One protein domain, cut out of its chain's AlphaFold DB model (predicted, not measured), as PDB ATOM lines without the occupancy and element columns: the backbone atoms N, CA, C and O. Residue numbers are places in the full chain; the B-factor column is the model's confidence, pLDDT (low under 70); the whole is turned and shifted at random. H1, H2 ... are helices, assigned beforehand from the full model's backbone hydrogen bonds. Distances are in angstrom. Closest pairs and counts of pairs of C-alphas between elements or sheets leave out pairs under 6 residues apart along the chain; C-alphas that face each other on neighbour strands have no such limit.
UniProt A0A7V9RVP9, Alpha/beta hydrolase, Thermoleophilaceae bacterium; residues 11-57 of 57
ATOM      1  N   GLU A  11     -29.623  15.216  12.969       97.19
ATOM      2  CA  GLU A  11     -28.273  15.199  13.533       97.19
ATOM      3  C   GLU A  11     -27.434  16.411  13.098       97.19
ATOM      4  O   GLU A  11     -26.620  16.905  13.879       97.19
ATOM      5  N   TYR A  12     -27.657  16.952  11.896       98.00
ATOM      6  CA  TYR A  12     -26.951  18.147  11.438       98.00
ATOM      7  C   TYR A  12     -27.388  19.403  12.188       98.00
ATOM      8  O   TYR A  12     -26.549  20.267  12.432       98.00
ATOM      9  N   ALA A  13     -28.643  19.482  12.634       97.69
ATOM     10  CA  ALA A  13     -29.125  20.590  13.458       97.69
ATOM     11  C   ALA A  13     -28.319  20.705  14.759       97.69
ATOM     12  O   ALA A  13     -27.876  21.788  15.140       97.69
ATOM     13  N   THR A  14     -28.090  19.560  15.408       97.25
ATOM     14  CA  THR A  14     -27.316  19.478  16.654       97.25
ATOM     15  C   THR A  14     -25.856  19.851  16.408       97.25
ATOM     16  O   THR A  14     -25.310  20.685  17.122       97.25
ATOM     17  N   ARG A  15     -25.248  19.324  15.334       98.12
ATOM     18  CA  ARG A  15     -23.861  19.658  14.965       98.12
ATOM     19  C   ARG A  15     -23.674  21.146  14.666       98.12
ATOM     20  O   ARG A  15     -22.659  21.710  15.052       98.12
ATOM     21  N   LEU A  16     -24.639  21.781  13.999       98.25
ATOM     22  CA  LEU A  16     -24.602  23.217  13.714       98.25
ATOM     23  C   LEU A  16     -24.707  24.052  14.992       98.25
ATOM     24  O   LEU A  16     -23.929  24.986  15.154       98.25
ATOM     25  N   ARG A  17     -25.616  23.699  15.911       98.06
ATOM     26  CA  ARG A  17     -25.716  24.360  17.222       98.06
ATOM     27  C   ARG A  17     -24.382  24.307  17.964       98.06
ATOM     28  O   ARG A  17     -23.928  25.327  18.461       98.06
ATOM     29  N   ASP A  18     -23.763  23.131  18.017       98.00
ATOM     30  CA  ASP A  18     -22.527  22.930  18.781       98.00
ATOM     31  C   ASP A  18     -21.322  23.648  18.148       98.00
ATOM     32  O   ASP A  18     -20.389  24.027  18.851       98.00
ATOM     33  N   ALA A  19     -21.340  23.860  16.828       98.50
ATOM     34  CA  ALA A  19     -20.261  24.517  16.095       98.50
ATOM     35  C   ALA A  19     -20.359  26.054  16.060       98.50
ATOM     36  O   ALA A  19     -19.360  26.708  15.764       98.50
ATOM     37  N   ILE A  20     -21.535  26.640  16.313       97.88
ATOM     38  CA  ILE A  20     -21.769  28.084  16.171       97.88
ATOM     39  C   ILE A  20     -21.918  28.728  17.560       97.88
ATOM     40  O   ILE A  20     -22.919  28.486  18.241       97.88
ATOM     41  N   PRO A  21     -20.976  29.590  17.995       96.00
ATOM     42  CA  PRO A  21     -21.073  30.273  19.282       96.00
ATOM     43  C   PRO A  21     -22.371  31.075  19.422       96.00
ATOM     44  O   PRO A  21     -22.731  31.860  18.546       96.00
ATOM     45  N   GLY A  22     -23.072  30.880  20.540       92.31
ATOM     46  CA  GLY A  22     -24.333  31.568  20.832       92.31
ATOM     47  C   GLY A  22     -25.557  31.030  20.080       92.31
ATOM     48  O   GLY A  22     -26.651  31.562  20.265       92.31
ATOM     49  N   ALA A  23     -25.418  29.981  19.262       95.75
ATOM     50  CA  ALA A  23     -26.559  29.363  18.601       95.75
ATOM     51  C   ALA A  23     -27.445  28.589  19.591       95.75
ATOM     52  O   ALA A  23     -26.975  27.810  20.420       95.75
ATOM     53  N   THR A  24     -28.757  28.751  19.443       95.38
ATOM     54  CA  THR A  24     -29.778  27.952  20.129       95.38
ATOM     55  C   THR A  24     -30.464  27.023  19.131       95.38
ATOM     56  O   THR A  24     -30.565  27.335  17.946       95.38
ATOM     57  N   LEU A  25     -30.976  25.884  19.601       97.38
ATOM     58  CA  LEU A  25     -31.711  24.933  18.766       97.38
ATOM     59  C   LEU A  25     -33.005  24.509  19.449       97.38
ATOM     60  O   LEU A  25     -32.972  23.966  20.551       97.38
ATOM     61  N   ARG A  26     -34.116  24.647  18.725       97.88
ATOM     62  CA  ARG A  26     -35.394  24.013  19.050       97.88
ATOM     63  C   ARG A  26     -35.753  22.964  18.002       97.88
ATOM     64  O   ARG A  26     -35.769  23.248  16.797       97.88
ATOM     65  N   MET A  27     -36.059  21.757  18.466       98.00
ATOM     66  CA  MET A  27     -36.639  20.685  17.655       98.00
ATOM     67  C   MET A  27     -38.162  20.801  17.700       98.00
ATOM     68  O   MET A  27     -38.736  20.939  18.775       98.00
ATOM     69  N   ILE A  28     -38.803  20.776  16.535       98.00
ATOM     70  CA  ILE A  28     -40.253  20.914  16.374       98.00
ATOM     71  C   ILE A  28     -40.766  19.636  15.715       98.00
ATOM     72  O   ILE A  28     -40.150  19.164  14.758       98.00
ATOM     73  N   ASP A  29     -41.875  19.081  16.204       97.94
ATOM     74  CA  ASP A  29     -42.508  17.889  15.624       97.94
ATOM     75  C   ASP A  29     -43.131  18.204  14.249       97.94
ATOM     76  O   ASP A  29     -44.309  18.552  14.114       97.94
ATOM     77  N   ALA A  30     -42.273  18.173  13.230       98.12
ATOM     78  CA  ALA A  30     -42.546  18.487  11.838       98.12
ATOM     79  C   ALA A  30     -41.494  17.839  10.920       98.12
ATOM     80  O   ALA A  30     -40.405  17.457  11.357       98.12
ATOM     81  N   GLY A  31     -41.821  17.748   9.627       97.75
ATOM     82  CA  GLY A  31     -40.870  17.401   8.568       97.75
ATOM     83  C   GLY A  31     -40.017  18.598   8.133       97.75
ATOM     84  O   GLY A  31     -39.794  19.531   8.899       97.75
ATOM     85  N   HIS A  32     -39.578  18.592   6.875       97.94
ATOM     86  CA  HIS A  32     -38.651  19.602   6.357       97.94
ATOM     87  C   HIS A  32     -39.196  21.042   6.403       97.94
ATOM     88  O   HIS A  32     -38.548  21.960   6.903       97.94
ATOM     89  N   PHE A  33     -40.431  21.251   5.943       97.75
ATOM     90  CA  PHE A  33     -41.029  22.585   5.842       97.75
ATOM     91  C   PHE A  33     -41.707  23.032   7.147       97.75
ATOM     92  O   PHE A  33     -42.922  23.231   7.207       97.75
ATOM     93  N   VAL A  34     -40.915  23.212   8.207       98.25
ATOM     94  CA  VAL A  34     -41.405  23.617   9.540       98.25
ATOM     95  C   VAL A  34     -42.234  24.912   9.524       98.25
ATOM     96  O   VAL A  34     -43.290  24.911  10.156       98.25
ATOM     97  N   PRO A  35     -41.863  25.985   8.787       97.94
ATOM     98  CA  PRO A  35     -42.676  27.206   8.755       97.94
ATOM     99  C   PRO A  35     -44.089  26.995   8.195       97.94
ATOM    100  O   PRO A  35     -44.998  27.719   8.578       97.94
ATOM    101  N   TRP A  36     -44.292  25.989   7.336       98.00
ATOM    102  CA  TRP A  36     -45.616  25.628   6.814       98.00
ATOM    103  C   TRP A  36     -46.385  24.721   7.774       98.00
ATOM    104  O   TRP A  36     -47.585  24.888   7.961       98.00
ATOM    105  N   ALA A  37     -45.702  23.753   8.386       98.31
ATOM    106  CA  ALA A  37     -46.340  22.767   9.255       98.31
ATOM    107  C   ALA A  37     -46.688  23.319  10.649       98.31
ATOM    108  O   ALA A  37     -47.668  22.883  11.259       98.31
ATOM    109  N   ARG A  38     -45.856  24.228  11.176       98.38
ATOM    110  CA  ARG A  38     -45.933  24.790  12.536       98.38
ATOM    111  C   ARG A  38     -45.617  26.299  12.535       98.38
ATOM    112  O   ARG A  38     -44.685  26.737  13.213       98.38
ATOM    113  N   PRO A  39     -46.378  27.126  11.793       98.31
ATOM    114  CA  PRO A  39     -46.078  28.553  11.626       98.31
ATOM    115  C   PRO A  39     -46.044  29.331  12.948       98.31
ATOM    116  O   PRO A  39     -45.205  30.215  13.119       98.31
ATOM    117  N   ALA A  40     -46.923  28.997  13.901       98.31
ATOM    118  CA  ALA A  40     -46.982  29.668  15.199       98.31
ATOM    119  C   ALA A  40     -45.710  29.440  16.033       98.31
ATOM    120  O   ALA A  40     -45.179  30.389  16.607       98.31
ATOM    121  N   GLU A  41     -45.184  28.211  16.048       98.44
ATOM    122  CA  GLU A  41     -43.944  27.891  16.762       98.44
ATOM    123  C   GLU A  41     -42.750  28.606  16.134       98.44
ATOM    124  O   GLU A  41     -41.983  29.250  16.840       98.44
ATOM    125  N   VAL A  42     -42.632  28.584  14.801       98.06
ATOM    126  CA  VAL A  42     -41.563  29.318  14.104       98.06
ATOM    127  C   VAL A  42     -41.653  30.821  14.375       98.06
ATOM    128  O   VAL A  42     -40.638  31.465  14.638       98.06
ATOM    129  N   THR A  43     -42.862  31.386  14.363       98.50
ATOM    130  CA  THR A  43     -43.079  32.809  14.662       98.50
ATOM    131  C   THR A  43     -42.637  33.167  16.079       98.50
ATOM    132  O   THR A  43     -42.045  34.229  16.277       98.50
ATOM    133  N   ALA A  44     -42.903  32.303  17.063       98.06
ATOM    134  CA  ALA A  44     -42.477  32.520  18.443       98.06
ATOM    135  C   ALA A  44     -40.945  32.585  18.554       98.06
ATOM    136  O   ALA A  44     -40.422  33.557  19.096       98.06
ATOM    137  N   GLU A  45     -40.229  31.632  17.951       97.44
ATOM    138  CA  GLU A  45     -38.757  31.593  17.973       97.44
ATOM    139  C   GLU A  45     -38.127  32.820  17.295       97.44
ATOM    140  O   GLU A  45     -37.151  33.383  17.792       97.44
ATOM    141  N   VAL A  46     -38.700  33.282  16.175       97.06
ATOM    142  CA  VAL A  46     -38.228  34.492  15.475       97.06
ATOM    143  C   VAL A  46     -38.422  35.740  16.337       97.06
ATOM    144  O   VAL A  46     -37.523  36.579  16.413       97.06
ATOM    145  N   ARG A  47     -39.573  35.873  17.011       98.12
ATOM    146  CA  ARG A  47     -39.829  36.999  17.925       98.12
ATOM    147  C   ARG A  47     -38.878  36.983  19.115       98.12
ATOM    148  O   ARG A  47     -38.377  38.038  19.494       98.12
ATOM    149  N   GLU A  48     -38.611  35.809  19.677       96.81
ATOM    150  CA  GLU A  48     -37.674  35.651  20.789       96.81
ATOM    151  C   GLU A  48     -36.247  36.049  20.383       96.81
ATOM    152  O   GLU A  48     -35.591  36.823  21.085       96.81
ATOM    153  N   LEU A  49     -35.791  35.595  19.209       94.88
ATOM    154  CA  LEU A  49     -34.495  35.979  18.649       94.88
ATOM    155  C   LEU A  49     -34.388  37.496  18.445       94.88
ATOM    156  O   LEU A  49     -33.399  38.098  18.861       94.88
ATOM    157  N   ALA A  50     -35.407  38.118  17.845       96.50
ATOM    158  CA  ALA A  50     -35.443  39.564  17.640       96.50
ATOM    159  C   ALA A  50     -35.407  40.334  18.973       96.50
ATOM    160  O   ALA A  50     -34.690  41.326  19.092       96.50
ATOM    161  N   GLY A  51     -36.122  39.844  19.990       97.12
ATOM    162  CA  GLY A  51     -36.110  40.420  21.332       97.12
ATOM    163  C   GLY A  51     -34.727  40.387  21.987       97.12
ATOM    164  O   GLY A  51     -34.321  41.386  22.577       97.12
ATOM    165  N   ARG A  52     -33.981  39.282  21.850       93.31
ATOM    166  CA  ARG A  52     -32.593  39.189  22.345       93.31
ATOM    167  C   ARG A  52     -31.655  40.139  21.611       93.31
ATOM    168  O   ARG A  52     -30.851  40.805  22.251       93.31
ATOM    169  N   ALA A  53     -31.768  40.211  20.286       91.62
ATOM    170  CA  ALA A  53     -30.929  41.091  19.478       91.62
ATOM    171  C   ALA A  53     -31.135  42.568  19.850       91.62
ATOM    172  O   ALA A  53     -30.163  43.302  19.982       91.62
ATOM    173  N   ALA A  54     -32.382  42.982  20.091       94.69
ATOM    174  CA  ALA A  54     -32.702  44.348  20.507       94.69
ATOM    175  C   ALA A  54     -32.161  44.713  21.901       94.69
ATOM    176  O   ALA A  54     -31.917  45.883  22.159       94.69
ATOM    177  N   GLN A  55     -31.979  43.736  22.796       91.31
ATOM    178  CA  GLN A  55     -31.410  43.953  24.134       91.31
ATOM    179  C   GLN A  55     -29.875  43.994  24.139       91.31
ATOM    180  O   GLN A  55     -29.282  44.449  25.112       91.31
ATOM    181  N   ALA A  56     -29.239  43.467  23.091       83.75
ATOM    182  CA  ALA A  56     -27.786  43.406  22.955       83.75
ATOM    183  C   ALA A  56     -27.189  44.599  22.178       83.75
ATOM    184  O   ALA A  56     -25.966  44.669  22.054       83.75
ATOM    185  N   ALA A  57     -28.036  45.481  21.635       68.94
ATOM    186  CA  ALA A  57     -27.672  46.698  20.905       68.94
ATOM    187  C   ALA A  57     -27.690  47.924  21.829       68.94
ATOM    188  O   ALA A  57     -26.826  48.806  21.628       68.94
TER     189      ALA A  57
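AT A GLANCE: This is residues 11 to 57 of the 57 residues of the protein "Alpha/beta hydrolase" of Thermoleophilaceae bacterium (UniProt A0A7V9RVP9). The chain makes a loose, flat Z: the long helix H3 and the shorter H1 form two separate bars running nearly the same way, and the stretch of residues 20 to 33 folds back between them. The short H2 sits at the corner where this stretch turns into H3. The 47 printed residues hold three named helices, H1, H2, H3 in chain order, and no named strand; the class is all helix. The whole is loose, with a radius of gyration of the C-alphas of 12.2 A and spans of 34 by 25 by 11 A.

HOW THE PARTS SIT: H3, residues 39 to 55, is close to but not clearly touching H2, residues 34 to 37; their closest C-alphas, of Val 42 and Pro 35, are 5.9 A apart. H1, residues 11 to 19, is apart from both. In H1 and H3 every O i to N i+4 pair is within hydrogen-bond range; H2 is too short for such a pair.

IN THESE COORDINATES: H3 measures 24.7 A, ending at C-alpha 55 (-31.410, 43.953, 24.134). H2 measures 5.0 A. H1 measures 12.6 A from C-alpha 11 (-28.273, 15.199, 13.533).

THE WHOLE: The C-alphas farthest apart, of Gly 31 and Ala 57, are 34.4 A apart. The printed part has no cut. H1 to H2 is a long link. Residue 57 is under pLDDT 70.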